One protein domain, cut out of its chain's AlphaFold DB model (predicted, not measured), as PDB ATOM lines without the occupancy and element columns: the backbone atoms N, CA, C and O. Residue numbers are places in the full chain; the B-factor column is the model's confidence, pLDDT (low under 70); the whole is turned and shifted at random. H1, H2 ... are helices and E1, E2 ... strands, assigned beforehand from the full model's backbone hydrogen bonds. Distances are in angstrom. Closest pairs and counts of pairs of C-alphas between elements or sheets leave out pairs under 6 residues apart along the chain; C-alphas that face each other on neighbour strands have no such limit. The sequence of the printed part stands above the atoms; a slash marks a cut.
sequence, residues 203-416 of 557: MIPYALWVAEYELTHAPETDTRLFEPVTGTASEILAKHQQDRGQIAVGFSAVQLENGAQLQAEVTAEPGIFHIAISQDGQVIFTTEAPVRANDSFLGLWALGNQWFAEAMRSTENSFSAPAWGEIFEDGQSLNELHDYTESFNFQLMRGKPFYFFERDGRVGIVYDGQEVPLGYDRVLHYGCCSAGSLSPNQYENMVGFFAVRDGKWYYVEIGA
ATOM      1  N   MET A 203     137.597 145.438 115.355       44.12
ATOM      2  CA  MET A 203     137.111 144.431 116.296       44.12
ATOM      3  C   MET A 203     136.979 143.096 115.577       44.12
ATOM      4  O   MET A 203     136.011 142.808 114.873       44.12
ATOM      5  N   ILE A 204     138.007 142.285 115.771       56.94
ATOM      6  CA  ILE A 204     138.070 140.897 115.352       56.94
ATOM      7  C   ILE A 204     136.972 140.122 116.097       56.94
ATOM      8  O   ILE A 204     136.760 140.384 117.289       56.94
ATOM      9  N   PRO A 205     136.272 139.166 115.452       45.12
ATOM     10  CA  PRO A 205     135.366 138.281 116.169       45.12
ATOM     11  C   PRO A 205     136.104 137.630 117.348       45.12
ATOM     12  O   PRO A 205     137.048 136.869 117.172       45.12
ATOM     13  N   TYR A 206     135.623 137.948 118.551       55.59
ATOM     14  CA  TYR A 206     136.119 137.507 119.857       55.59
ATOM     15  C   TYR A 206     137.449 138.133 120.333       55.59
ATOM     16  O   TYR A 206     138.549 137.692 120.017       55.59
ATOM     17  N   ALA A 207     137.305 139.060 121.288       74.88
ATOM     18  CA  ALA A 207     138.281 139.379 122.334       74.88
ATOM     19  C   ALA A 207     139.609 140.070 121.950       74.88
ATOM     20  O   ALA A 207     140.400 140.328 122.858       74.88
ATOM     21  N   LEU A 208     139.837 140.436 120.683       87.19
ATOM     22  CA  LEU A 208     140.986 141.260 120.279       87.19
ATOM     23  C   LEU A 208     140.580 142.670 119.844       87.19
ATOM     24  O   LEU A 208     139.706 142.855 118.997       87.19
ATOM     25  N   TRP A 209     141.297 143.652 120.382       89.31
ATOM     26  CA  TRP A 209     141.320 145.037 119.931       89.31
ATOM     27  C   TRP A 209     142.548 145.257 119.048       89.31
ATOM     28  O   TRP A 209     143.655 144.860 119.420       89.31
ATOM     29  N   VAL A 210     142.363 145.899 117.895       91.44
ATOM     30  CA  VAL A 210     143.424 146.225 116.932       91.44
ATOM     31  C   VAL A 210     143.462 147.735 116.742       91.44
ATOM     32  O   VAL A 210     142.444 148.302 116.357       91.44
ATOM     33  N   ALA A 211     144.617 148.378 116.924       92.62
ATOM     34  CA  ALA A 211     144.833 149.750 116.464       92.62
ATOM     35  C   ALA A 211     146.015 149.851 115.508       92.62
ATOM     36  O   ALA A 211     147.083 149.279 115.733       92.62
ATOM     37  N   GLU A 212     145.810 150.642 114.461       95.88
ATOM     38  CA  GLU A 212     146.776 150.903 113.407       95.88
ATOM     39  C   GLU A 212     147.136 152.387 113.388       95.88
ATOM     40  O   GLU A 212     146.271 153.257 113.336       95.88
ATOM     41  N   TYR A 213     148.431 152.680 113.365       96.81
ATOM     42  CA  TYR A 213     148.950 154.037 113.319       96.81
ATOM     43  C   TYR A 213     149.819 154.174 112.074       96.81
ATOM     44  O   TYR A 213     150.953 153.691 112.046       96.81
ATOM     45  N   GLU A 214     149.277 154.801 111.027       97.56
ATOM     46  CA  GLU A 214     150.043 155.105 109.816       97.56
ATOM     47  C   GLU A 214     151.261 155.968 110.162       97.56
ATOM     48  O   GLU A 214     151.164 156.902 110.961       97.56
ATOM     49  N   LEU A 215     152.409 155.653 109.562       98.19
ATOM     50  CA  LEU A 215     153.686 156.320 109.794       98.19
ATOM     51  C   LEU A 215     154.062 157.212 108.607       98.19
ATOM     52  O   LEU A 215     153.842 156.852 107.449       98.19
ATOM     53  N   THR A 216     154.702 158.349 108.884       97.81
ATOM     54  CA  THR A 216     155.198 159.280 107.852       97.81
ATOM     55  C   THR A 216     156.299 158.655 106.984       97.81
ATOM     56  O   THR A 216     156.470 159.027 105.821       97.81
ATOM     57  N   HIS A 217     157.041 157.690 107.537       97.25
ATOM     58  CA  HIS A 217     158.096 156.927 106.876       97.25
ATOM     59  C   HIS A 217     158.340 155.568 107.564       97.25
ATOM     60  O   HIS A 217     157.742 155.247 108.588       97.25
ATOM     61  N   ALA A 218     159.248 154.759 107.005       97.06
ATOM     62  CA  ALA A 218     159.696 153.508 107.623       97.06
ATOM     63  C   ALA A 218     160.347 153.758 109.005       97.06
ATOM     64  O   ALA A 218     161.078 154.743 109.139       97.06
ATOM     65  N   PRO A 219     160.141 152.887 110.009       96.69
ATOM     66  CA  PRO A 219     160.730 153.051 111.339       96.69
ATOM     67  C   PRO A 219     162.262 152.920 111.322       96.69
ATOM     68  O   PRO A 219     162.841 152.216 110.490       96.69
ATOM     69  N   GLU A 220     162.930 153.572 112.274       94.56
ATOM     70  CA  GLU A 220     164.380 153.472 112.452       94.56
ATOM     71  C   GLU A 220     164.778 152.112 113.050       94.56
ATOM     72  O   GLU A 220     164.354 151.753 114.149       94.56
ATOM     73  N   THR A 221     165.657 151.367 112.370       90.00
ATOM     74  CA  THR A 221     166.113 150.034 112.811       90.00
ATOM     75  C   THR A 221     166.888 150.055 114.124       90.00
ATOM     76  O   THR A 221     166.806 149.119 114.907       90.00
ATOM     77  N   ASP A 222     167.679 151.090 114.387       85.25
ATOM     78  CA  ASP A 222     168.646 151.051 115.491       85.25
ATOM     79  C   ASP A 222     168.031 151.517 116.820       85.25
ATOM     80  O   ASP A 222     168.485 151.132 117.897       85.25
ATOM     81  N   THR A 223     166.987 152.341 116.740       87.12
ATOM     82  CA  THR A 223     166.352 153.033 117.870       87.12
ATOM     83  C   THR A 223     164.902 152.595 118.096       87.12
ATOM     84  O   THR A 223     164.329 152.914 119.139       87.12
ATOM     85  N   ARG A 224     164.303 151.890 117.123       90.94
ATOM     86  CA  ARG A 224     162.865 151.592 117.027       90.94
ATOM     87  C   ARG A 224     161.977 152.848 117.048       90.94
ATOM     88  O   ARG A 224     160.797 152.765 117.387       90.94
ATOM     89  N   LEU A 225     162.528 154.015 116.702       93.25
ATOM     90  CA  LEU A 225     161.764 155.257 116.596       93.25
ATOM     91  C   LEU A 225     160.854 155.226 115.365       93.25
ATOM     92  O   LEU A 225     161.234 154.759 114.290       93.25
ATOM     93  N   PHE A 226     159.645 155.750 115.538       97.19
ATOM     94  CA  PHE A 226     158.641 155.898 114.495       97.19
ATOM     95  C   PHE A 226     157.925 157.241 114.657       97.19
ATOM     96  O   PHE A 226     157.771 157.737 115.774       97.19
ATOM     97  N   GLU A 227     157.492 157.821 113.542       97.94
ATOM     98  CA  GLU A 227     156.730 159.071 113.503       97.94
ATOM     99  C   GLU A 227     155.332 158.770 112.933       97.94
ATOM    100  O   GLU A 227     155.201 158.518 111.733       97.94
ATOM    101  N   PRO A 228     154.287 158.720 113.780       97.62
ATOM    102  CA  PRO A 228     152.906 158.585 113.329       97.62
ATOM    103  C   PRO A 228     152.441 159.809 112.535       97.62
ATOM    104  O   PRO A 228     152.856 160.934 112.805       97.62
ATOM    105  N   VAL A 229     151.499 159.605 111.615       97.12
ATOM    106  CA  VAL A 229     150.755 160.687 110.948       97.12
ATOM    107  C   VAL A 229     149.840 161.425 111.940       97.12
ATOM    108  O   VAL A 229     149.665 162.638 111.827       97.12
ATOM    109  N   THR A 230     149.300 160.709 112.933       91.94
ATOM    110  CA  THR A 230     148.379 161.235 113.954       91.94
ATOM    111  C   THR A 230     148.902 160.935 115.359       91.94
ATOM    112  O   THR A 230     149.152 159.780 115.702       91.94
ATOM    113  N   GLY A 231     149.028 161.973 116.192       94.56
ATOM    114  CA  GLY A 231     149.568 161.872 117.555       94.56
ATOM    115  C   GLY A 231     151.085 161.652 117.595       94.56
ATOM    116  O   GLY A 231     151.776 161.752 116.584       94.56
ATOM    117  N   THR A 232     151.625 161.368 118.780       96.94
ATOM    118  CA  THR A 232     153.046 161.038 118.967       96.94
ATOM    119  C   THR A 232     153.250 159.572 119.343       96.94
ATOM    120  O   THR A 232     152.412 158.954 120.002       96.94
ATOM    121  N   ALA A 233     154.418 159.017 119.003       96.00
ATOM    122  CA  ALA A 233     154.795 157.661 119.409       96.00
ATOM    123  C   ALA A 233     154.711 157.460 120.935       96.00
ATOM    124  O   ALA A 233     154.270 156.412 121.398       96.00
ATOM    125  N   SER A 234     155.077 158.472 121.729       95.75
ATOM    126  CA  SER A 234     154.983 158.413 123.193       95.75
ATOM    127  C   SER A 234     153.543 158.332 123.704       95.75
ATOM    128  O   SER A 234     153.298 157.601 124.656       95.75
ATOM    129  N   GLU A 235     152.597 159.044 123.087       94.06
ATOM    130  CA  GLU A 235     151.174 158.967 123.451       94.06
ATOM    131  C   GLU A 235     150.569 157.610 123.082       94.06
ATOM    132  O   GLU A 235     149.824 157.048 123.879       94.06
ATOM    133  N   ILE A 236     150.933 157.058 121.920       94.31
ATOM    134  CA  ILE A 236     150.508 155.719 121.482       94.31
ATOM    135  C   ILE A 236     151.007 154.653 122.460       94.31
ATOM    136  O   ILE A 236     150.204 153.952 123.068       94.31
ATOM    137  N   LEU A 237     152.325 154.583 122.681       94.31
ATOM    138  CA  LEU A 237     152.935 153.582 123.563       94.31
ATOM    139  C   LEU A 237     152.419 153.681 125.012       94.31
ATOM    140  O   LEU A 237     152.383 152.669 125.714       94.31
ATOM    141  N   ALA A 238     152.001 154.875 125.448       93.12
ATOM    142  CA  ALA A 238     151.436 155.103 126.774       93.12
ATOM    143  C   ALA A 238     150.036 154.491 126.974       93.12
ATOM    144  O   ALA A 238     149.717 154.156 128.116       93.12
ATOM    145  N   LYS A 239     149.221 154.317 125.917       90.88
ATOM    146  CA  LYS A 239     147.839 153.795 126.024       90.88
ATOM    147  C   LYS A 239     147.788 152.435 126.726       90.88
ATOM    148  O   LYS A 239     147.058 152.274 127.698       90.88
ATOM    149  N   HIS A 240     148.627 151.503 126.276       90.62
ATOM    150  CA  HIS A 240     148.695 150.121 126.772       90.62
ATOM    151  C   HIS A 240     149.977 149.857 127.578       90.62
ATOM    152  O   HIS A 240     150.526 148.757 127.600       90.62
ATOM    153  N   GLN A 241     150.505 150.883 128.259       92.31
ATOM    154  CA  GLN A 241     151.764 150.782 129.008       92.31
ATOM    155  C   GLN A 241     151.716 149.753 130.154       92.31
ATOM    156  O   GLN A 241     152.765 149.232 130.542       92.31
ATOM    157  N   GLN A 242     150.528 149.450 130.683       90.12
ATOM    158  CA  GLN A 242     150.322 148.400 131.687       90.12
ATOM    159  C   GLN A 242     150.517 146.992 131.091       90.12
ATOM    160  O   GLN A 242     151.227 146.173 131.673       90.12
ATOM    161  N   ASP A 243     149.984 146.746 129.892       90.12
ATOM    162  CA  ASP A 243     150.011 145.450 129.201       90.12
ATOM    163  C   ASP A 243     151.407 145.111 128.657       90.12
ATOM    164  O   ASP A 243     151.788 143.947 128.542       90.12
ATOM    165  N   ARG A 244     152.230 146.141 128.422       90.38
ATOM    166  CA  ARG A 244     153.643 146.023 128.022       90.38
ATOM    167  C   ARG A 244     154.584 145.543 129.136       90.38
ATOM    168  O   ARG A 244     155.777 145.369 128.887       90.38
ATOM    169  N   GLY A 245     154.093 145.389 130.369       82.88
ATOM    170  CA  GLY A 245     154.913 145.064 131.541       82.88
ATOM    171  C   GLY A 245     155.407 143.614 131.603       82.88
ATOM    172  O   GLY A 245     156.448 143.361 132.210       82.88
ATOM    173  N   GLN A 246     154.692 142.677 130.974       79.94
ATOM    174  CA  GLN A 246     155.033 141.252 130.960       79.94
ATOM    175  C   GLN A 246     155.362 140.813 129.534       79.94
ATOM    176  O   GLN A 246     154.472 140.693 128.697       79.94
ATOM    177  N   ILE A 247     156.649 140.588 129.256       84.38
ATOM    178  CA  ILE A 247     157.108 140.037 127.975       84.38
ATOM    179  C   ILE A 247     156.700 138.562 127.935       84.38
ATOM    180  O   ILE A 247     157.104 137.794 128.810       84.38
ATOM    181  N   ALA A 248     155.930 138.165 126.924       78.88
ATOM    182  CA  ALA A 248     155.738 136.752 126.630       78.88
ATOM    183  C   ALA A 248     157.026 136.242 125.968       78.88
ATOM    184  O   ALA A 248     157.494 136.817 124.989       78.88
ATOM    185  N   VAL A 249     157.641 135.213 126.550       80.25
ATOM    186  CA  VAL A 249     158.915 134.648 126.083       80.25
ATOM    187  C   VAL A 249     158.687 133.195 125.694       80.25
ATOM    188  O   VAL A 249     157.949 132.483 126.375       80.25
ATOM    189  N   GLY A 250     159.339 132.739 124.627       80.31
ATOM    190  CA  GLY A 250     159.482 131.314 124.359       80.31
ATOM    191  C   GLY A 250     160.315 130.623 125.439       80.31
ATOM    192  O   GLY A 250     161.298 131.177 125.936       80.31
ATOM    193  N   PHE A 251     159.933 129.402 125.814       87.50
ATOM    194  CA  PHE A 251     160.662 128.611 126.807       87.50
ATOM    195  C   PHE A 251     161.494 127.511 126.139       87.50
ATOM    196  O   PHE A 251     161.184 127.063 125.041       87.50
ATOM    197  N   SER A 252     162.538 127.026 126.816       92.00
ATOM    198  CA  SER A 252     163.247 125.794 126.426       92.00
ATOM    199  C   SER A 252     162.705 124.542 127.127       92.00
ATOM    200  O   SER A 252     163.048 123.426 126.744       92.00
ATOM    201  N   ALA A 253     161.854 124.710 128.142       94.50
ATOM    202  CA  ALA A 253     161.153 123.629 128.821       94.50
ATOM    203  C   ALA A 253     159.792 124.109 129.343       94.50
ATOM    204  O   ALA A 253     159.683 125.228 129.845       94.50
ATOM    205  N   VAL A 254     158.773 123.254 129.242       96.56
ATOM    206  CA  VAL A 254     157.392 123.511 129.688       96.56
ATOM    207  C   VAL A 254     156.784 122.243 130.294       96.56
ATOM    208  O   VAL A 254     157.281 121.140 130.073       96.56
ATOM    209  N   GLN A 255     155.698 122.385 131.053       97.19
ATOM    210  CA  GLN A 255     154.946 121.260 131.613       97.19
ATOM    211  C   GLN A 255     153.549 121.198 130.987       97.19
ATOM    212  O   GLN A 255     152.850 122.209 130.950       97.19
ATOM    213  N   LEU A 256     153.143 120.010 130.537       97.56
ATOM    214  CA  LEU A 256     151.772 119.725 130.106       97.56
ATOM    215  C   LEU A 256     150.846 119.531 131.319       97.56
ATOM    216  O   LEU A 256     151.287 119.141 132.400       97.56
ATOM    217  N   GLU A 257     149.542 119.732 131.138       96.00
ATOM    218  CA  GLU A 257     148.518 119.593 132.185       96.00
ATOM    219  C   GLU A 257     148.452 118.170 132.778       96.00
ATOM    220  O   GLU A 257     148.221 118.003 133.976       96.00
ATOM    221  N   ASN A 258     148.741 117.136 131.980       97.00
ATOM    222  CA  ASN A 258     148.908 115.755 132.451       97.00
ATOM    223  C   ASN A 258     150.143 115.536 133.358       97.00
ATOM    224  O   ASN A 258     150.314 114.446 133.909       97.00
ATOM    225  N   GLY A 259     150.992 116.552 133.524       97.56
ATOM    226  CA  GLY A 259     152.186 116.561 134.363       97.56
ATOM    227  C   GLY A 259     153.502 116.287 133.629       97.56
ATOM    228  O   GLY A 259     154.557 116.552 134.217       97.56
ATOM    229  N   ALA A 260     153.464 115.806 132.382       97.88
ATOM    230  CA  ALA A 260     154.650 115.481 131.590       97.88
ATOM    231  C   ALA A 260     155.536 116.711 131.348       97.88
ATOM    232  O   ALA A 260     155.043 117.824 131.141       97.88
ATOM    233  N   GLN A 261     156.851 116.508 131.382       98.25
ATOM    234  CA  GLN A 261     157.841 117.549 131.116       98.25
ATOM    235  C   GLN A 261     158.236 117.524 129.645       98.25
ATOM    236  O   GLN A 261     158.690 116.490 129.154       98.25
ATOM    237  N   LEU A 262     158.126 118.662 128.964       98.31
ATOM    238  CA  LEU A 262     158.683 118.858 127.633       98.31
ATOM    239  C   LEU A 262     159.962 119.692 127.710       98.31
ATOM    240  O   LEU A 262     160.013 120.697 128.420       98.31
ATOM    241  N   GLN A 263     160.979 119.298 126.949       98.31
ATOM    242  CA  GLN A 263     162.246 120.017 126.836       98.31
ATOM    243  C   GLN A 263     162.713 120.053 125.380       98.31
ATOM    244  O   GLN A 263     162.806 119.007 124.734       98.31
ATOM    245  N   ALA A 264     163.055 121.250 124.901       97.38
ATOM    246  CA  ALA A 264     163.725 121.476 123.630       97.38
ATOM    247  C   ALA A 264     165.253 121.513 123.819       97.38
ATOM    248  O   ALA A 264     165.776 122.224 124.681       97.38
ATOM    249  N   GLU A 265     165.973 120.764 122.989       96.62
ATOM    250  CA  GLU A 265     167.430 120.771 122.879       96.62
ATOM    251  C   GLU A 265     167.829 121.228 121.471       96.62
ATOM    252  O   GLU A 265     167.307 120.723 120.477       96.62
ATOM    253  N   VAL A 266     168.756 122.187 121.385       94.69
ATOM    254  CA  VAL A 266     169.254 122.736 120.117       94.69
ATOM    255  C   VAL A 266     170.736 122.399 119.982       94.69
ATOM    256  O   VAL A 266     171.577 122.952 120.691       94.69
ATOM    257  N   THR A 267     171.066 121.485 119.071       94.62
ATOM    258  CA  THR A 267     172.445 121.066 118.785       94.62
ATOM    259  C   THR A 267     172.959 121.752 117.526       94.62
ATOM    260  O   THR A 267     172.358 121.643 116.461       94.62
ATOM    261  N   ALA A 268     174.091 122.448 117.630       91.25
ATOM    262  CA  ALA A 268     174.715 123.133 116.502       91.25
ATOM    263  C   ALA A 268     175.667 122.210 115.724       91.25
ATOM    264  O   ALA A 268     176.676 121.749 116.261       91.25
ATOM    265  N   GLU A 269     175.399 122.028 114.436       90.25
ATOM    266  CA  GLU A 269     176.313 121.452 113.451       90.25
ATOM    267  C   GLU A 269     176.742 122.520 112.419       90.25
ATOM    268  O   GLU A 269     176.164 123.610 112.361       90.25
ATOM    269  N   PRO A 270     177.790 122.282 111.601       89.56
ATOM    270  CA  PRO A 270     178.267 123.262 110.624       89.56
ATOM    271  C   PRO A 270     177.209 123.669 109.581       89.56
ATOM    272  O   PRO A 270     177.051 123.036 108.539       89.56
ATOM    273  N   GLY A 271     176.527 124.783 109.852       85.44
ATOM    274  CA  GLY A 271     175.490 125.375 109.007       85.44
ATOM    275  C   GLY A 271     174.057 125.048 109.432       85.44
ATOM    276  O   GLY A 271     173.158 125.768 109.013       85.44
ATOM    277  N   ILE A 272     173.833 124.045 110.285       90.19
ATOM    278  CA  ILE A 272     172.490 123.581 110.657       90.19
ATOM    279  C   ILE A 272     172.348 123.400 112.175       90.19
ATOM    280  O   ILE A 272     173.258 122.919 112.846       90.19
ATOM    281  N   PHE A 273     171.216 123.817 112.724       92.69
ATOM    282  CA  PHE A 273     170.789 123.527 114.085       92.69
ATOM    283  C   PHE A 273     169.803 122.361 114.049       92.69
ATOM    284  O   PHE A 273     168.775 122.441 113.383       92.69
ATOM    285  N   HIS A 274     170.087 121.307 114.805       94.88
ATOM    286  CA  HIS A 274     169.144 120.222 115.068       94.88
ATOM    287  C   HIS A 274     168.339 120.564 116.314       94.88
ATOM    288  O   HIS A 274     168.913 120.736 117.389       94.88
ATOM    289  N   ILE A 275     167.024 120.669 116.169       96.38
ATOM    290  CA  ILE A 275     166.079 120.959 117.246       96.38
ATOM    291  C   ILE A 275     165.377 119.648 117.591       96.38
ATOM    292  O   ILE A 275     164.678 119.083 116.753       96.38
ATOM    293  N   ALA A 276     165.548 119.162 118.818       98.00
ATOM    294  CA  ALA A 276     164.875 117.974 119.327       98.00
ATOM    295  C   ALA A 276     163.958 118.352 120.494       98.00
ATOM    296  O   ALA A 276     164.401 118.981 121.451       98.00
ATOM    297  N   ILE A 277     162.691 117.944 120.437       98.38
ATOM    298  CA  ILE A 277     161.742 118.083 121.545       98.38
ATOM    299  C   ILE A 277     161.564 116.711 122.180       98.38
ATOM    300  O   ILE A 277     161.253 115.723 121.507       98.38
ATOM    301  N   SER A 278     161.776 116.653 123.489       98.50
ATOM    302  CA  SER A 278     161.635 115.448 124.295       98.50
ATOM    303  C   SER A 278     160.516 115.589 125.317       98.50
ATOM    304  O   SER A 278     160.357 116.652 125.909       98.50
ATOM    305  N   GLN A 279     159.770 114.506 125.530       98.25
ATOM    306  CA  GLN A 279     158.794 114.353 126.599       98.25
ATOM    307  C   GLN A 279     159.320 113.335 127.610       98.25
ATOM    308  O   GLN A 279     159.640 112.205 127.245       98.25
ATOM    309  N   ASP A 280     159.454 113.746 128.872       97.56
ATOM    310  CA  ASP A 280     159.969 112.927 129.979       97.56
ATOM    311  C   ASP A 280     161.307 112.212 129.652       97.56
ATOM    312  O   ASP A 280     161.597 111.112 130.124       97.56
ATOM    313  N   GLY A 281     162.142 112.856 128.823       97.00
ATOM    314  CA  GLY A 281     163.445 112.356 128.362       97.00
ATOM    315  C   GLY A 281     163.421 111.484 127.097       97.00
ATOM    316  O   GLY A 281     164.486 111.084 126.625       97.00
ATOM    317  N   GLN A 282     162.254 111.201 126.512       98.19
ATOM    318  CA  GLN A 282     162.133 110.552 125.203       98.19
ATOM    319  C   GLN A 282     161.919 111.606 124.111       98.19
ATOM    320  O   GLN A 282     160.959 112.364 124.176       98.19
ATOM    321  N   VAL A 283     162.765 111.635 123.075       98.38
ATOM    322  CA  VAL A 283     162.547 112.496 121.897       98.38
ATOM    323  C   VAL A 283     161.244 112.094 121.196       98.38
ATOM    324  O   VAL A 283     161.079 110.931 120.821       98.38
ATOM    325  N   ILE A 284     160.333 113.057 121.038       98.38
ATOM    326  CA  ILE A 284     159.030 112.895 120.371       98.38
ATOM    327  C   ILE A 284     158.965 113.617 119.020       98.38
ATOM    328  O   ILE A 284     158.197 113.208 118.155       98.38
ATOM    329  N   PHE A 285     159.787 114.650 118.819       98.50
ATOM    330  CA  PHE A 285     159.835 115.434 117.588       98.50
ATOM    331  C   PHE A 285     161.256 115.939 117.319       98.50
ATOM    332  O   PHE A 285     162.008 116.231 118.251       98.50
ATOM    333  N   THR A 286     161.616 116.057 116.041       97.88
ATOM    334  CA  THR A 286     162.892 116.624 115.586       97.88
ATOM    335  C   THR A 286     162.688 117.447 114.324       97.88
ATOM    336  O   THR A 286     162.012 116.984 113.407       97.88
ATOM    337  N   THR A 287     163.335 118.605 114.235       96.31
ATOM    338  CA  THR A 287     163.387 119.425 113.019       96.31
ATOM    339  C   THR A 287     164.746 120.110 112.884       96.31
ATOM    340  O   THR A 287     165.536 120.145 113.826       96.31
ATOM    341  N   GLU A 288     165.033 120.648 111.705       94.25
ATOM    342  CA  GLU A 288     166.288 121.328 111.382       94.25
ATOM    343  C   GLU A 288     166.058 122.831 111.164       94.25
ATOM    344  O   GLU A 288     165.053 123.237 110.583       94.25
ATOM    345  N   ALA A 289     166.997 123.677 111.574       90.38
ATOM    346  CA  ALA A 289     166.960 125.116 111.323       90.38
ATOM    347  C   ALA A 289     168.311 125.603 110.763       90.38
ATOM    348  O   ALA A 289     169.356 125.046 111.101       90.38
ATOM    349  N   PRO A 290     168.346 126.630 109.900       85.44
ATOM    350  CA  PRO A 290     169.592 127.196 109.390       85.44
ATOM    351  C   PRO A 290     170.368 127.861 110.532       85.44
ATOM    352  O   PRO A 290     169.766 128.514 111.379       85.44
ATOM    353  N   VAL A 291     171.701 127.795 110.542       81.00
ATOM    354  CA  VAL A 291     172.485 128.559 111.531       81.00
ATOM    355  C   VAL A 291     172.441 130.052 111.195       81.00
ATOM    356  O   VAL A 291     173.191 130.541 110.345       81.00
ATOM    357  N   ARG A 292     171.548 130.784 111.873       72.31
ATOM    358  CA  ARG A 292     171.343 132.232 111.732       72.31
ATOM    359  C   ARG A 292     171.241 132.911 113.089       72.31
ATOM    360  O   ARG A 292     170.283 132.692 113.825       72.31
ATOM    361  N   ALA A 293     172.192 133.806 113.361       59.47
ATOM    362  CA  ALA A 293     172.325 134.469 114.661       59.47
ATOM    363  C   ALA A 293     172.255 133.437 115.812       59.47
ATOM    364  O   ALA A 293     172.709 132.308 115.634       59.47
ATOM    365  N   ASN A 294     171.759 133.823 116.988       57.31
ATOM    366  CA  ASN A 294     171.735 132.931 118.150       57.31
ATOM    367  C   ASN A 294     170.438 132.106 118.253       57.31
ATOM    368  O   ASN A 294     170.432 131.085 118.934       57.31
ATOM    369  N   ASP A 295     169.374 132.524 117.562       73.19
ATOM    370  CA  ASP A 295     167.994 132.170 117.901       73.19
ATOM    371  C   ASP A 295     167.251 131.645 116.658       73.19
ATOM    372  O   ASP A 295     166.402 132.310 116.073       73.19
ATOM    373  N   SER A 296     167.628 130.452 116.186       88.69
ATOM    374  CA  SER A 296     166.913 129.759 115.089       88.69
ATOM    375  C   SER A 296     165.795 128.830 115.589       88.69
ATOM    376  O   SER A 296     164.994 128.332 114.802       88.69
ATOM    377  N   PHE A 297     165.722 128.653 116.907       94.00
ATOM    378  CA  PHE A 297     164.593 128.124 117.659       94.00
ATOM    379  C   PHE A 297     164.123 129.238 118.594       94.00
ATOM    380  O   PHE A 297     164.956 129.797 119.309       94.00
ATOM    381  N   LEU A 298     162.836 129.586 118.572       93.81
ATOM    382  CA  LEU A 298     162.335 130.762 119.296       93.81
ATOM    383  C   LEU A 298     161.622 130.411 120.595       93.81
ATOM    384  O   LEU A 298     161.644 131.199 121.538       93.81
ATOM    385  N   GLY A 299     161.007 129.231 120.665       95.62
ATOM    386  CA  GLY A 299     160.299 128.821 121.863       95.62
ATOM    387  C   GLY A 299     159.565 127.498 121.762       95.62
ATOM    388  O   GLY A 299     159.276 126.984 120.682       95.62
ATOM    389  N   LEU A 300     159.263 126.991 122.952       97.81
ATOM    390  CA  LEU A 300     158.333 125.921 123.258       97.81
ATOM    391  C   LEU A 300     157.246 126.489 124.182       97.81
ATOM    392  O   LEU A 300     157.556 127.205 125.138       97.81
ATOM    393  N   TRP A 301     155.993 126.130 123.929       98.06
ATOM    394  CA  TRP A 301     154.828 126.503 124.732       98.06
ATOM    395  C   TRP A 301     153.939 125.280 124.972       98.06
ATOM    396  O   TRP A 301     153.946 124.336 124.185       98.06
ATOM    397  N   ALA A 302     153.162 125.304 126.055       97.19
ATOM    398  CA  ALA A 302     152.190 124.268 126.396       97.19
ATOM    399  C   ALA A 302     150.798 124.884 126.570       97.19
ATOM    400  O   ALA A 302     150.659 125.914 127.230       97.19
ATOM    401  N   LEU A 303     149.778 124.227 126.020       96.31
ATOM    402  CA  LEU A 303     148.373 124.598 126.161       96.31
ATOM    403  C   LEU A 303     147.563 123.346 126.514       96.31
ATOM    404  O   LEU A 303     147.295 122.494 125.669       96.31
ATOM    405  N   GLY A 304     147.212 123.199 127.793       96.38
ATOM    406  CA  GLY A 304     146.622 121.957 128.293       96.38
ATOM    407  C   GLY A 304     147.578 120.780 128.073       96.38
ATOM    408  O   GLY A 304     148.656 120.730 128.664       96.38
ATOM    409  N   ASN A 305     147.198 119.843 127.202       97.75
ATOM    410  CA  ASN A 305     148.026 118.692 126.818       97.75
ATOM    411  C   ASN A 305     148.671 118.809 125.428       97.75
ATOM    412  O   ASN A 305     149.330 117.861 125.011       97.75
ATOM    413  N   GLN A 306     148.481 119.937 124.744       97.94
ATOM    414  CA  GLN A 306     149.103 120.231 123.456       97.94
ATOM    415  C   GLN A 306     150.376 121.049 123.656       97.94
ATOM    416  O   GLN A 306     150.493 121.801 124.634       97.94
ATOM    417  N   TRP A 307     151.309 120.952 122.717       98.31
ATOM    418  CA  TRP A 307     152.487 121.810 122.677       98.31
ATOM    419  C   TRP A 307     152.670 122.494 121.331       98.31
ATOM    420  O   TRP A 307     152.343 121.957 120.275       98.31
ATOM    421  N   PHE A 308     153.249 123.690 121.401       98.50
ATOM    422  CA  PHE A 308     153.609 124.497 120.247       98.50
ATOM    423  C   PHE A 308     155.106 124.768 120.267       98.50
ATOM    424  O   PHE A 308     155.672 125.023 121.331       98.50
ATOM    425  N   ALA A 309     155.749 124.732 119.107       98.19
ATOM    426  CA  ALA A 309     157.148 125.106 118.953       98.19
ATOM    427  C   ALA A 309     157.336 125.977 117.714       98.19
ATOM    428  O   ALA A 309     156.720 125.704 116.692       98.19
ATOM    429  N   GLU A 310     158.209 126.981 117.780       97.44
ATOM    430  CA  GLU A 310     158.505 127.859 116.640       97.44
ATOM    431  C   GLU A 310     159.988 127.773 116.267       97.44
ATOM    432  O   GLU A 310     160.877 127.978 117.105       97.44
ATOM    433  N   ALA A 311     160.251 127.484 114.993       95.88
ATOM    434  CA  ALA A 311     161.587 127.481 114.413       95.88
ATOM    435  C   ALA A 311     161.647 128.389 113.182       95.88
ATOM    436  O   ALA A 311     160.699 128.487 112.405       95.88
ATOM    437  N   MET A 312     162.800 129.020 112.980       94.06
ATOM    438  CA  MET A 312     163.095 129.771 111.764       94.06
ATOM    439  C   MET A 312     163.618 128.818 110.681       94.06
ATOM    440  O   MET A 312     164.362 127.877 110.954       94.06
ATOM    441  N   ARG A 313     163.280 129.102 109.426       93.06
ATOM    442  CA  ARG A 313     163.714 128.403 108.214       93.06
ATOM    443  C   ARG A 313     164.461 129.351 107.272       93.06
ATOM    444  O   ARG A 313     164.485 130.566 107.460       93.06
ATOM    445  N   SER A 314     165.140 128.783 106.278       90.19
ATOM    446  CA  SER A 314     165.873 129.513 105.236       90.19
ATOM    447  C   SER A 314     166.174 128.588 104.062       90.19
ATOM    448  O   SER A 314     166.397 127.395 104.257       90.19
ATOM    449  N   THR A 315     166.281 129.145 102.856       85.31
ATOM    450  CA  THR A 315     166.794 128.430 101.676       85.31
ATOM    451  C   THR A 315     168.310 128.222 101.714       85.31
ATOM    452  O   THR A 315     168.825 127.328 101.046       85.31
ATOM    453  N   GLU A 316     169.038 129.044 102.476       84.88
ATOM    454  CA  GLU A 316     170.502 129.025 102.550       84.88
ATOM    455  C   GLU A 316     171.022 129.260 103.975       84.88
ATOM    456  O   GLU A 316     170.449 130.024 104.755       84.88
ATOM    457  N   ASN A 317     172.194 128.707 104.286       79.38
ATOM    458  CA  ASN A 317     172.901 128.952 105.548       79.38
ATOM    459  C   ASN A 317     173.702 130.265 105.481       79.38
ATOM    460  O   ASN A 317     174.926 130.285 105.617       79.38
ATOM    461  N   SER A 318     172.996 131.367 105.209       81.69
ATOM    462  CA  SER A 318     173.534 132.723 105.098       81.69
ATOM    463  C   SER A 318     172.682 133.716 105.885       81.69
ATOM    464  O   SER A 318     171.457 133.713 105.790       81.69
ATOM    465  N   PHE A 319     173.341 134.652 106.575       78.50
ATOM    466  CA  PHE A 319     172.696 135.800 107.223       78.50
ATOM    467  C   PHE A 319     171.926 136.709 106.247       78.50
ATOM    468  O   PHE A 319     171.098 137.498 106.689       78.50
ATOM    469  N   SER A 320     172.215 136.637 104.940       81.31
ATOM    470  CA  SER A 320     171.618 137.500 103.911       81.31
ATOM    471  C   SER A 320     170.438 136.888 103.157       81.31
ATOM    472  O   SER A 320     169.827 137.588 102.353       81.31
ATOM    473  N   ALA A 321     170.160 135.594 103.321       85.12
ATOM    474  CA  ALA A 321     169.059 134.956 102.604       85.12
ATOM    475  C   ALA A 321     167.697 135.349 103.228       85.12
ATOM    476  O   ALA A 321     167.664 135.826 104.372       85.12
ATOM    477  N   PRO A 322     166.562 135.107 102.555       87.44
ATOM    478  CA  PRO A 322     165.243 135.176 103.185       87.44
ATOM    479  C   PRO A 322     165.127 134.153 104.321       87.44
ATOM    480  O   PRO A 322     165.626 133.034 104.191       87.44
ATOM    481  N   ALA A 323     164.505 134.547 105.427       91.19
ATOM    482  CA  ALA A 323     164.101 133.653 106.504       91.19
ATOM    483  C   ALA A 323     162.590 133.766 106.690       91.19
ATOM    484  O   ALA A 323     162.050 134.847 106.470       91.19
ATOM    485  N   TRP A 324     161.966 132.664 107.085       94.75
ATOM    486  CA  TRP A 324     160.537 132.558 107.374       94.75
ATOM    487  C   TRP A 324     160.330 131.610 108.560       94.75
ATOM    488  O   TRP A 324     161.239 130.864 108.928       94.75
ATOM    489  N   GLY A 325     159.159 131.663 109.171       95.88
ATOM    490  CA  GLY A 325     158.782 130.936 110.370       95.88
ATOM    491  C   GLY A 325     158.010 129.665 110.067       95.88
ATOM    492  O   GLY A 325     157.315 129.525 109.052       95.88
ATOM    493  N   GLU A 326     158.133 128.719 110.985       97.75
ATOM    494  CA  GLU A 326     157.302 127.533 111.011       97.75
ATOM    495  C   GLU A 326     156.952 127.182 112.453       97.75
ATOM    496  O   GLU A 326     157.826 126.889 113.278       97.75
ATOM    497  N   ILE A 327     155.652 127.229 112.740       98.50
ATOM    498  CA  ILE A 327     155.080 126.779 114.002       98.50
ATOM    499  C   ILE A 327     154.641 125.321 113.845       98.50
ATOM    500  O   ILE A 327     153.994 124.950 112.865       98.50
ATOM    501  N   PHE A 328     154.983 124.502 114.835       98.56
ATOM    502  CA  PHE A 328     154.558 123.112 114.956       98.56
ATOM    503  C   PHE A 328     153.559 122.982 116.102       98.56
ATOM    504  O   PHE A 328     153.886 123.381 117.217       98.56
ATOM    505  N   GLU A 329     152.398 122.384 115.848       98.44
ATOM    506  CA  GLU A 329     151.433 121.948 116.867       98.44
ATOM    507  C   GLU A 329     151.534 120.428 117.008       98.44
ATOM    508  O   GLU A 329     151.366 119.699 116.030       98.44
ATOM    509  N   ASP A 330     151.891 119.938 118.197       98.31
ATOM    510  CA  ASP A 330     152.081 118.509 118.500       98.31
ATOM    511  C   ASP A 330     152.984 117.743 117.493       98.31
ATOM    512  O   ASP A 330     152.919 116.518 117.350       98.31
ATOM    513  N   GLY A 331     153.882 118.468 116.812       98.00
ATOM    514  CA  GLY A 331     154.826 117.960 115.810       98.00
ATOM    515  C   GLY A 331     154.357 118.059 114.357       98.00
ATOM    516  O   GLY A 331     155.112 117.685 113.458       98.00
ATOM    517  N   GLN A 332     153.155 118.579 114.105       98.44
ATOM    518  CA  GLN A 332     152.648 118.878 112.769       98.44
ATOM    519  C   GLN A 332     152.919 120.339 112.395       98.44
ATOM    520  O   GLN A 332     152.626 121.246 113.168       98.44
ATOM    521  N   SER A 333     153.456 120.572 111.195       98.25
ATOM    522  CA  SER A 333     153.667 121.919 110.654       98.25
ATOM    523  C   SER A 333     152.333 122.617 110.383       98.25
ATOM    524  O   SER A 333     151.517 122.116 109.604       98.25
ATOM    525  N   LEU A 334     152.119 123.792 110.983       98.44
ATOM    526  CA  LEU A 334     150.939 124.613 110.697       98.44
ATOM    527  C   LEU A 334     150.975 125.181 109.272       98.44
ATOM    528  O   LEU A 334     149.918 125.353 108.667       98.44
ATOM    529  N   ASN A 335     152.169 125.387 108.699       98.44
ATOM    530  CA  ASN A 335     152.320 125.817 107.306       98.44
ATOM    531  C   ASN A 335     151.750 124.760 106.349       98.44
ATOM    532  O   ASN A 335     150.941 125.085 105.485       98.44
ATOM    533  N   GLU A 336     152.110 123.485 106.545       98.00
ATOM    534  CA  GLU A 336     151.596 122.377 105.727       98.00
ATOM    535  C   GLU A 336     150.107 122.086 105.980       98.00
ATOM    536  O   GLU A 336     149.382 121.748 105.047       98.00
ATOM    537  N   LEU A 337     149.640 122.197 107.231       97.94
ATOM    538  CA  LEU A 337     148.253 121.888 107.603       97.94
ATOM    539  C   LEU A 337     147.244 122.905 107.043       97.94
ATOM    540  O   LEU A 337     146.139 122.518 106.663       97.94
ATOM    541  N   HIS A 338     147.617 124.184 106.997       97.06
ATOM    542  CA  HIS A 338     146.725 125.290 106.630       97.06
ATOM    543  C   HIS A 338     147.078 125.966 105.295       97.06
ATOM    544  O   HIS A 338     146.476 126.988 104.964       97.06
ATOM    545  N   ASP A 339     148.030 125.424 104.533       97.62
ATOM    546  CA  ASP A 339     148.539 126.031 103.293       97.62
ATOM    547  C   ASP A 339     149.001 127.486 103.522       97.62
ATOM    548  O   ASP A 339     148.620 128.419 102.811       97.62
ATOM    549  N   TYR A 340     149.777 127.698 104.593       98.50
ATOM    550  CA  TYR A 340     150.462 128.970 104.823       98.50
ATOM    551  C   TYR A 340     151.836 128.950 104.153       98.50
ATOM    552  O   TYR A 340     152.583 127.976 104.245       98.50
ATOM    553  N   THR A 341     152.216 130.079 103.559       98.00
ATOM    554  CA  THR A 341     153.611 130.339 103.171       98.00
ATOM    555  C   THR A 341     154.500 130.455 104.413       98.00
ATOM    556  O   THR A 341     155.646 130.007 104.401       98.00
ATOM    557  N   GLU A 342     153.956 131.015 105.496       97.88
ATOM    558  CA  GLU A 342     154.665 131.237 106.752       97.88
ATOM    559  C   GLU A 342     153.710 131.245 107.956       97.88
ATOM    560  O   GLU A 342     152.578 131.716 107.840       97.88
ATOM    561  N   SER A 343     154.181 130.806 109.127       98.62
ATOM    562  CA  SER A 343     153.547 131.075 110.423       98.62
ATOM    563  C   SER A 343     154.606 131.452 111.464       98.62
ATOM    564  O   SER A 343     155.654 130.813 111.544       98.62
ATOM    565  N   PHE A 344     154.377 132.532 112.219       98.00
ATOM    566  CA  PHE A 344     155.420 133.163 113.037       98.00
ATOM    567  C   PHE A 344     154.893 133.924 114.263       98.00
ATOM    568  O   PHE A 344     153.730 134.328 114.335       98.00
ATOM    569  N   ASN A 345     155.801 134.179 115.209       97.06
ATOM    570  CA  ASN A 345     155.596 134.913 116.457       97.06
ATOM    571  C   ASN A 345     154.515 134.303 117.366       97.06
ATOM    572  O   ASN A 345     153.651 135.016 117.886       97.06
ATOM    573  N   PHE A 346     154.577 132.989 117.581       97.88
ATOM    574  CA  PHE A 346     153.670 132.288 118.480       97.88
ATOM    575  C   PHE A 346     153.780 132.819 119.913       97.88
ATOM    576  O   PHE A 346     154.869 132.951 120.472       97.88
ATOM    577  N   GLN A 347     152.635 133.081 120.535       96.88
ATOM    578  CA  GLN A 347     152.523 133.359 121.961       96.88
ATOM    579  C   GLN A 347     151.167 132.893 122.506       96.88
ATOM    580  O   GLN A 347     150.213 132.666 121.762       96.88
ATOM    581  N   LEU A 348     151.061 132.794 123.832       95.44
ATOM    582  CA  LEU A 348     149.790 132.570 124.518       95.44
ATOM    583  C   LEU A 348     149.217 133.910 124.994       95.44
ATOM    584  O   LEU A 348     149.536 134.359 126.092       95.44
ATOM    585  N   MET A 349     148.361 134.540 124.188       93.81
ATOM    586  CA  MET A 349     147.711 135.805 124.546       93.81
ATOM    587  C   MET A 349     146.463 135.530 125.402       93.81
ATOM    588  O   MET A 349     145.496 134.929 124.924       93.81
ATOM    589  N   ARG A 350     146.484 135.917 126.687       90.56
ATOM    590  CA  ARG A 350     145.514 135.465 127.722       90.56
ATOM    591  C   ARG A 350     145.347 133.939 127.811       90.56
ATOM    592  O   ARG A 350     144.245 133.441 128.045       90.56
ATOM    593  N   GLY A 351     146.416 133.175 127.588       91.75
ATOM    594  CA  GLY A 351     146.348 131.707 127.608       91.75
ATOM    595  C   GLY A 351     145.653 131.078 126.393       91.75
ATOM    596  O   GLY A 351     145.384 129.881 126.418       91.75
ATOM    597  N   LYS A 352     145.372 131.853 125.337       94.56
ATOM    598  CA  LYS A 352     144.890 131.366 124.036       94.56
ATOM    599  C   LYS A 352     146.003 131.474 122.990       94.56
ATOM    600  O   LYS A 352     146.801 132.409 123.081       94.56
ATOM    601  N   PRO A 353     146.083 130.561 122.007       96.75
ATOM    602  CA  PRO A 353     147.112 130.625 120.979       96.75
ATOM    603  C   PRO A 353     146.924 131.886 120.132       96.75
ATOM    604  O   PRO A 353     145.807 132.190 119.707       96.75
ATOM    605  N   PHE A 354     148.020 132.603 119.902       97.50
ATOM    606  CA  PHE A 354     148.120 133.742 118.998       97.50
ATOM    607  C   PHE A 354     149.364 133.571 118.124       97.50
ATOM    608  O   PHE A 354     150.446 133.326 118.656       97.50
ATOM    609  N   TYR A 355     149.231 133.741 116.812       98.38
ATOM    610  CA  TYR A 355     150.360 133.812 115.877       98.38
ATOM    611  C   TYR A 355     149.974 134.568 114.600       98.38
ATOM    612  O   TYR A 355     148.791 134.736 114.309       98.38
ATOM    613  N   PHE A 356     150.960 135.013 113.822       98.56
ATOM    614  CA  PHE A 356     150.739 135.522 112.465       98.56
ATOM    615  C   PHE A 356     150.857 134.396 111.444       98.56
ATOM    616  O   PHE A 356     151.631 133.458 111.640       98.56
ATOM    617  N   PHE A 357     150.148 134.527 110.326       98.56
ATOM    618  CA  PHE A 357     150.306 133.657 109.162       98.56
ATOM    619  C   PHE A 357     150.403 134.481 107.876       98.56
ATOM    620  O   PHE A 357     149.829 135.566 107.799       98.56
ATOM    621  N   GLU A 358     151.083 133.960 106.857       98.44
ATOM    622  CA  GLU A 358     151.043 134.492 105.490       98.44
ATOM    623  C   GLU A 358     150.377 133.487 104.543       98.44
ATOM    624  O   GLU A 358     150.805 132.335 104.447       98.44
ATOM    625  N   ARG A 359     149.351 133.929 103.807       97.75
ATOM    626  CA  ARG A 359     148.738 133.190 102.691       97.75
ATOM    627  C   ARG A 359     148.540 134.153 101.518       97.75
ATOM    628  O   ARG A 359     148.174 135.306 101.729       97.75
ATOM    629  N   ASP A 360     148.826 133.708 100.295       95.56
ATOM    630  CA  ASP A 360     148.687 134.505  99.061       95.56
ATOM    631  C   ASP A 360     149.383 135.889  99.092       95.56
ATOM    632  O   ASP A 360     148.903 136.864  98.505       95.56
ATOM    633  N   GLY A 361     150.521 136.001  99.789       95.88
ATOM    634  CA  GLY A 361     151.255 137.265  99.949       95.88
ATOM    635  C   GLY A 361     150.557 138.293 100.849       95.88
ATOM    636  O   GLY A 361     150.822 139.492 100.739       95.88
ATOM    637  N   ARG A 362     149.625 137.850 101.703       97.00
ATOM    638  CA  ARG A 362     148.925 138.672 102.695       97.00
ATOM    639  C   ARG A 362     149.094 138.079 104.087       97.00
ATOM    640  O   ARG A 362     148.875 136.888 104.297       97.00
ATOM    641  N   VAL A 363     149.428 138.936 105.048       98.00
ATOM    642  CA  VAL A 363     149.560 138.548 106.455       98.00
ATOM    643  C   VAL A 363     148.219 138.690 107.180       98.00
ATOM    644  O   VAL A 363     147.554 139.731 107.110       98.00
ATOM    645  N   GLY A 364     147.843 137.639 107.903       97.00
ATOM    646  CA  GLY A 364     146.765 137.614 108.887       97.00
ATOM    647  C   GLY A 364     147.271 137.179 110.263       97.00
ATOM    648  O   GLY A 364     148.475 137.049 110.488       97.00
ATOM    649  N   ILE A 365     146.341 136.949 111.188       97.81
ATOM    650  CA  ILE A 365     146.620 136.315 112.482       97.81
ATOM    651  C   ILE A 365     145.691 135.134 112.723       97.81
ATOM    652  O   ILE A 365     144.567 135.115 112.229       97.81
ATOM    653  N   VAL A 366     146.132 134.187 113.539       97.06
ATOM    654  CA  VAL A 366     145.243 133.244 114.209       97.06
ATOM    655  C   VAL A 366     145.138 133.632 115.673       97.06
ATOM    656  O   VAL A 366     146.154 133.877 116.323       97.06
ATOM    657  N   TYR A 367     143.915 133.655 116.198       95.56
ATOM    658  CA  TYR A 367     143.650 133.760 117.630       95.56
ATOM    659  C   TYR A 367     142.576 132.760 118.043       95.56
ATOM    660  O   TYR A 367     141.542 132.663 117.388       95.56
ATOM    661  N   ASP A 368     142.815 131.996 119.114       93.19
ATOM    662  CA  ASP A 368     141.859 130.988 119.614       93.19
ATOM    663  C   ASP A 368     141.442 129.951 118.544       93.19
ATOM    664  O   ASP A 368     140.310 129.469 118.521       93.19
ATOM    665  N   GLY A 369     142.352 129.653 117.607       93.06
ATOM    666  CA  GLY A 369     142.107 128.775 116.457       93.06
ATOM    667  C   GLY A 369     141.317 129.406 115.298       93.06
ATOM    668  O   GLY A 369     141.014 128.705 114.336       93.06
ATOM    669  N   GLN A 370     140.984 130.700 115.354       92.69
ATOM    670  CA  GLN A 370     140.283 131.415 114.282       92.69
ATOM    671  C   GLN A 370     141.260 132.254 113.450       92.69
ATOM    672  O   GLN A 370     141.954 133.112 113.993       92.69
ATOM    673  N   GLU A 371     141.300 132.016 112.136       94.81
ATOM    674  CA  GLU A 371     142.018 132.863 111.174       94.81
ATOM    675  C   GLU A 371     141.324 134.219 110.996       94.81
ATOM    676  O   GLU A 371     140.102 134.300 110.849       94.81
ATOM    677  N   VAL A 372     142.121 135.286 110.933       92.75
ATOM    678  CA  VAL A 372     141.658 136.657 110.729       92.75
ATOM    679  C   VAL A 372     142.553 137.360 109.704       92.75
ATOM    680  O   VAL A 372     143.740 137.580 109.971       92.75
ATOM    681  N   PRO A 373     142.026 137.745 108.529       90.56
ATOM    682  CA  PRO A 373     142.798 138.481 107.539       90.56
ATOM    683  C   PRO A 373     142.999 139.935 107.992       90.56
ATOM    684  O   PRO A 373     142.036 140.682 108.141       90.56
ATOM    685  N   LEU A 374     144.257 140.355 108.168       91.88
ATOM    686  CA  LEU A 374     144.616 141.758 108.447       91.88
ATOM    687  C   LEU A 374     145.012 142.524 107.173       91.88
ATOM    688  O   LEU A 374     144.967 143.755 107.122       91.88
ATOM    689  N   GLY A 375     145.385 141.792 106.120       93.00
ATOM    690  CA  GLY A 375     145.623 142.342 104.788       93.00
ATOM    691  C   GLY A 375     146.945 143.092 104.629       93.00
ATOM    692  O   GLY A 375     147.127 143.750 103.606       93.00
ATOM    693  N   TYR A 376     147.882 143.007 105.578       97.62
ATOM    694  CA  TYR A 376     149.223 143.569 105.385       97.62
ATOM    695  C   TYR A 376     149.954 142.846 104.247       97.62
ATOM    696  O   TYR A 376     149.858 141.628 104.122       97.62
ATOM    697  N   ASP A 377     150.723 143.592 103.456       97.31
ATOM    698  CA  ASP A 377     151.666 143.038 102.475       97.31
ATOM    699  C   ASP A 377     152.847 142.349 103.182       97.31
ATOM    700  O   ASP A 377     153.505 141.487 102.612       97.31
ATOM    701  N   ARG A 378     153.179 142.806 104.402       97.06
ATOM    702  CA  ARG A 378     154.278 142.285 105.228       97.06
ATOM    703  C   ARG A 378     154.186 142.791 106.665       97.06
ATOM    704  O   ARG A 378     153.977 143.983 106.882       97.06
ATOM    705  N   VAL A 379     154.494 141.932 107.632       97.88
ATOM    706  CA  VAL A 379     154.909 142.319 108.995       97.88
ATOM    707  C   VAL A 379     156.425 142.151 109.090       97.88
ATOM    708  O   VAL A 379     156.964 141.197 108.537       97.88
ATOM    709  N   LEU A 380     157.142 143.070 109.741       95.50
ATOM    710  CA  LEU A 380     158.589 142.914 109.922       95.50
ATOM    711  C   LEU A 380     158.898 141.904 111.031       95.50
ATOM    712  O   LEU A 380     158.448 142.076 112.159       95.50
ATOM    713  N   HIS A 381     159.701 140.889 110.712       94.56
ATOM    714  CA  HIS A 381     160.174 139.841 111.621       94.56
ATOM    715  C   HIS A 381     161.532 139.276 111.125       94.56
ATOM    716  O   HIS A 381     162.001 139.639 110.044       94.56
ATOM    717  N   TYR A 382     162.206 138.458 111.944       89.88
ATOM    718  CA  TYR A 382     163.504 137.781 111.687       89.88
ATOM    719  C   TYR A 382     164.656 138.617 111.093       89.88
ATOM    720  O   TYR A 382     165.612 138.081 110.523       89.88
ATOM    721  N   GLY A 383     164.635 139.940 111.268       87.00
ATOM    722  CA  GLY A 383     165.771 140.785 110.913       87.00
ATOM    723  C   GLY A 383     167.008 140.445 111.755       87.00
ATOM    724  O   GLY A 383     166.917 140.301 112.972       87.00
ATOM    725  N   CYS A 384     168.196 140.372 111.143       84.06
ATOM    726  CA  CYS A 384     169.428 140.353 111.935       84.06
ATOM    727  C   CYS A 384     169.628 141.692 112.646       84.06
ATOM    728  O   CYS A 384     169.276 142.750 112.119       84.06
ATOM    729  N   CYS A 385     170.387 141.651 113.740       86.25
ATOM    730  CA  CYS A 385     171.169 142.798 114.165       86.25
ATOM    731  C   CYS A 385     170.214 143.934 114.604       86.25
ATOM    732  O   CYS A 385     169.321 143.676 115.408       86.25
ATOM    733  N   SER A 386     170.337 145.162 114.087       85.25
ATOM    734  CA  SER A 386     169.351 146.211 114.384       85.25
ATOM    735  C   SER A 386     168.004 146.020 113.677       85.25
ATOM    736  O   SER A 386     166.980 146.374 114.246       85.25
ATOM    737  N   ALA A 387     167.940 145.374 112.507       86.62
ATOM    738  CA  ALA A 387     166.655 145.071 111.864       86.62
ATOM    739  C   ALA A 387     165.775 144.134 112.718       86.62
ATOM    740  O   ALA A 387     164.551 144.205 112.643       86.62
ATOM    741  N   GLY A 388     166.385 143.316 113.585       88.00
ATOM    742  CA  GLY A 388     165.671 142.493 114.566       88.00
ATOM    743  C   GLY A 388     164.920 143.298 115.629       88.00
ATOM    744  O   GLY A 388     163.980 142.779 116.224       88.00
ATOM    745  N   SER A 389     165.255 144.580 115.821       89.94
ATOM    746  CA  SER A 389     164.501 145.479 116.703       89.94
ATOM    747  C   SER A 389     163.100 145.794 116.176       89.94
ATOM    748  O   SER A 389     162.281 146.294 116.942       89.94
ATOM    749  N   LEU A 390     162.819 145.527 114.894       94.06
ATOM    750  CA  LEU A 390     161.524 145.778 114.262       94.06
ATOM    751  C   LEU A 390     160.587 144.559 114.309       94.06
ATOM    752  O   LEU A 390     159.416 144.703 113.964       94.06
ATOM    753  N   SER A 391     161.079 143.405 114.778       94.69
ATOM    754  CA  SER A 391     160.276 142.201 115.024       94.69
ATOM    755  C   SER A 391     159.111 142.472 115.995       94.69
ATOM    756  O   SER A 391     159.208 143.388 116.830       94.69
ATOM    757  N   PRO A 392     158.015 141.689 115.946       96.56
ATOM    758  CA  PRO A 392     156.875 141.897 116.829       96.56
ATOM    759  C   PRO A 392     157.288 141.735 118.295       96.56
ATOM    760  O   PRO A 392     157.930 140.753 118.666       96.56
ATOM    761  N   ASN A 393     156.927 142.708 119.133       95.44
ATOM    762  CA  ASN A 393     157.113 142.598 120.576       95.44
ATOM    763  C   ASN A 393     155.976 141.784 121.174       95.44
ATOM    764  O   ASN A 393     154.834 142.243 121.160       95.44
ATOM    765  N   GLN A 394     156.329 140.629 121.723       95.44
ATOM    766  CA  GLN A 394     155.435 139.728 122.434       95.44
ATOM    767  C   GLN A 394     155.210 140.198 123.875       95.44
ATOM    768  O   GLN A 394     156.160 140.483 124.611       95.44
ATOM    769  N   TYR A 395     153.949 140.255 124.288       95.25
ATOM    770  CA  TYR A 395     153.525 140.569 125.648       95.25
ATOM    771  C   TYR A 395     152.370 139.640 126.044       95.25
ATOM    772  O   TYR A 395     151.620 139.178 125.190       95.25
ATOM    773  N   GLU A 396     152.187 139.387 127.341       91.31
ATOM    774  CA  GLU A 396     151.190 138.425 127.859       91.31
ATOM    775  C   GLU A 396     149.766 138.628 127.297       91.31
ATOM    776  O   GLU A 396     149.056 137.660 127.022       91.31
ATOM    777  N   ASN A 397     149.359 139.887 127.098       92.94
ATOM    778  CA  ASN A 397     148.014 140.250 126.639       92.94
ATOM    779  C   ASN A 397     148.007 141.089 125.349       92.94
ATOM    780  O   ASN A 397     146.939 141.543 124.947       92.94
ATOM    781  N   MET A 398     149.154 141.314 124.695       95.75
ATOM    782  CA  MET A 398     149.215 142.088 123.447       95.75
ATOM    783  C   MET A 398     150.443 141.763 122.580       95.75
ATOM    784  O   MET A 398     151.410 141.157 123.029       95.75
ATOM    785  N   VAL A 399     150.436 142.214 121.329       97.25
ATOM    786  CA  VAL A 399     151.606 142.272 120.447       97.25
ATOM    787  C   VAL A 399     151.727 143.670 119.843       97.25
ATOM    788  O   VAL A 399     150.727 144.300 119.502       97.25
ATOM    789  N   GLY A 400     152.958 144.174 119.721       97.25
ATOM    790  CA  GLY A 400     153.245 145.463 119.083       97.25
ATOM    791  C   GLY A 400     154.264 145.329 117.954       97.25
ATOM    792  O   GLY A 400     155.416 144.974 118.214       97.25
ATOM    793  N   PHE A 401     153.885 145.640 116.714       97.88
ATOM    794  CA  PHE A 401     154.690 145.349 115.519       97.88
ATOM    795  C   PHE A 401     154.658 146.463 114.468       97.88
ATOM    796  O   PHE A 401     153.885 147.414 114.567       97.88
ATOM    797  N   PHE A 402     155.529 146.344 113.463       98.12
ATOM    798  CA  PHE A 402     155.516 147.203 112.282       98.12
ATOM    799  C   PHE A 402     155.062 146.419 111.058       98.12
ATOM    800  O   PHE A 402     155.533 145.303 110.821       98.12
ATOM    801  N   ALA A 403     154.187 147.029 110.267       98.06
ATOM    802  CA  ALA A 403     153.607 146.418 109.081       98.06
ATOM    803  C   ALA A 403     153.652 147.354 107.868       98.06
ATOM    804  O   ALA A 403     153.813 148.571 107.995       98.06
ATOM    805  N   VAL A 404     153.497 146.762 106.685       97.88
ATOM    806  CA  VAL A 404     153.323 147.456 105.408       97.88
ATOM    807  C   VAL A 404     151.994 147.027 104.792       97.88
ATOM    808  O   VAL A 404     151.714 145.831 104.742       97.88
ATOM    809  N   ARG A 405     151.186 147.980 104.318       97.44
ATOM    810  CA  ARG A 405     149.976 147.731 103.512       97.44
ATOM    811  C   ARG A 405     149.852 148.793 102.431       97.44
ATOM    812  O   ARG A 405     149.939 149.985 102.727       97.44
ATOM    813  N   ASP A 406     149.694 148.364 101.185       94.75
ATOM    814  CA  ASP A 406     149.644 149.213  99.990       94.75
ATOM    815  C   ASP A 406     150.827 150.200  99.910       94.75
ATOM    816  O   ASP A 406     150.685 151.373  99.550       94.75
ATOM    817  N   GLY A 407     152.014 149.733 100.314       95.25
ATOM    818  CA  GLY A 407     153.246 150.531 100.358       95.25
ATOM    819  C   GLY A 407     153.319 151.597 101.464       95.25
ATOM    820  O   GLY A 407     154.330 152.296 101.553       95.25
ATOM    821  N   LYS A 408     152.294 151.721 102.318       97.56
ATOM    822  CA  LYS A 408     152.310 152.554 103.531       97.56
ATOM    823  C   LYS A 408     152.849 151.776 104.725       97.56
ATOM    824  O   LYS A 408     152.684 150.562 104.800       97.56
ATOM    825  N   TRP A 409     153.465 152.489 105.663       98.19
ATOM    826  CA  TRP A 409     153.989 151.933 106.910       98.19
ATOM    827  C   TRP A 409     153.013 152.140 108.061       98.19
ATOM    828  O   TRP A 409     152.397 153.199 108.160       98.19
ATOM    829  N   TYR A 410     152.928 151.156 108.952       98.31
ATOM    830  CA  TYR A 410     152.083 151.192 110.141       98.31
ATOM    831  C   TYR A 410     152.866 150.723 111.368       98.31
ATOM    832  O   TYR A 410     153.635 149.761 111.285       98.31
ATOM    833  N   TYR A 411     152.639 151.368 112.511       98.12
ATOM    834  CA  TYR A 411     152.786 150.720 113.815       98.12
ATOM    835  C   TYR A 411     151.432 150.125 114.204       98.12
ATOM    836  O   TYR A 411     150.408 150.773 114.003       98.12
ATOM    837  N   VAL A 412     151.419 148.904 114.733       97.62
ATOM    838  CA  VAL A 412     150.184 148.176 115.046       97.62
ATOM    839  C   VAL A 412     150.260 147.602 116.456       97.62
ATOM    840  O   VAL A 412     151.276 147.023 116.848       97.62
ATOM    841  N   GLU A 413     149.170 147.758 117.204       96.81
ATOM    842  CA  GLU A 413     148.930 147.122 118.499       96.81
ATOM    843  C   GLU A 413     147.737 146.171 118.358       96.81
ATOM    844  O   GLU A 413     146.664 146.597 117.933       96.81
ATOM    845  N   ILE A 414     147.905 144.899 118.727       95.56
ATOM    846  CA  ILE A 414     146.798 143.938 118.848       95.56
ATOM    847  C   ILE A 414     146.808 143.398 120.268       95.56
ATOM    848  O   ILE A 414     147.834 142.875 120.699       95.56
ATOM    849  N   GLY A 415     145.703 143.506 121.000       93.56
ATOM    850  CA  GLY A 415     145.658 143.075 122.393       93.56
ATOM    851  C   GLY A 415     144.289 142.638 122.886       93.56
ATOM    852  O   GLY A 415     143.249 143.044 122.373       93.56
ATOM    853  N   ALA A 416     144.321 141.796 123.910       91.38
ATOM    854  CA  ALA A 416     143.167 141.251 124.603       91.38
ATOM    855  C   ALA A 416     143.082 141.886 126.002       91.38
ATOM    856  O   ALA A 416     143.335 141.234 127.017       91.38
TER     857      ALA A 416
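AT A GLANCE: This is residues 203 to 416 of the 557 residues of an uncharacterized protein of Anaerolineales bacterium (UniProt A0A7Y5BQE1). Four small antiparallel sheets stand one behind another in a row, a stack of sheets each face to face with the next: E1 E15 E14 E13, then E9 E10 E11 E12, then E6 E7 E8, then E2 E3 E4 E5. H2 sits at the seam between the two inner sheets, H1 and H3 graze the first one, and residues 240 to 252 link H1 at one end of the row to E2 at the other. The printed part has 214 residues, mostly strand, with three named helices and fifteen named strands in the order E1, H1, E2 to E8, H2, E9 to E12, H3, E13 to E15. It is compact, with a radius of gyration of the C-alphas of 17.3 A and spans of 54 by 38 by 32 A.

IN THESE COORDINATES: Find C-alpha 342 at (154.665, 131.237, 106.752), where E9, residues 342 to 349, begins; it bends by 52 degrees at 345. E10, 352 to 359, spans 21.8 A; E11, 362 to 367, and E12, 370 to 376, follow. Earlier come E6, 297 to 303, E7, 306 to 314, 26.4 A long, E8, 323 to 329, and H2, 334 to 338. Before those look for E2, 253 to 255, E3, 261 to 269, 25.9 A long, E4, 272 to 279, and E5, 282 to 290. E1, 209 to 215, starts at (141.320, 145.037, 119.931), and H1 is 233 to 239. Last are H3, 387 to 390, E13, 393 to 395, E14, 398 to 405, and E15, 408 to 415, ending at (145.658, 143.075, 122.393).

HOW THE PARTS SIT: In the hairpin E9 and E10, N 344 and O 356 are 3.0 A apart, within hydrogen-bond range. The sheet E9 E10 E11 E12 and the sheet E6 E7 E8 are face to face, the parts that face each other 9.4 A centre to centre; the closest C-alphas of E8 and E9 are those of Gly 325 and Phe 344, 4.8 A apart. In the hairpin E7 and E8, look at N 311 and O 326, 3.0 A. The sheet E6 E7 E8 is also face to face with the sheet E2 E3 E4 E5, where the closest C-alphas of E5 and E7 are those of Ala 289 and Arg 313, 5.6 A apart; in the hairpin E3 and E4, N 265 and O 276 are 2.8 A apart, within hydrogen-bond range. In the sheet E1 E15 E14 E13, which is face to face with the sheet E9 E10 E11 E12, E1 and E15 are antiparallel, with N 211 and O 413 within hydrogen-bond range at 2.9 A. H1 and H2 have every O i to N i+4 pair within range; H3 is too short for one.

THE WHOLE: The farthest C-alphas, Thr 230 and Gln 282, are 53.7 A apart. The printed part has no cut. The links E1 to H1 and H1 to E2 are long. Residues 203 to 206 and 293 to 294 have pLDDT under 70.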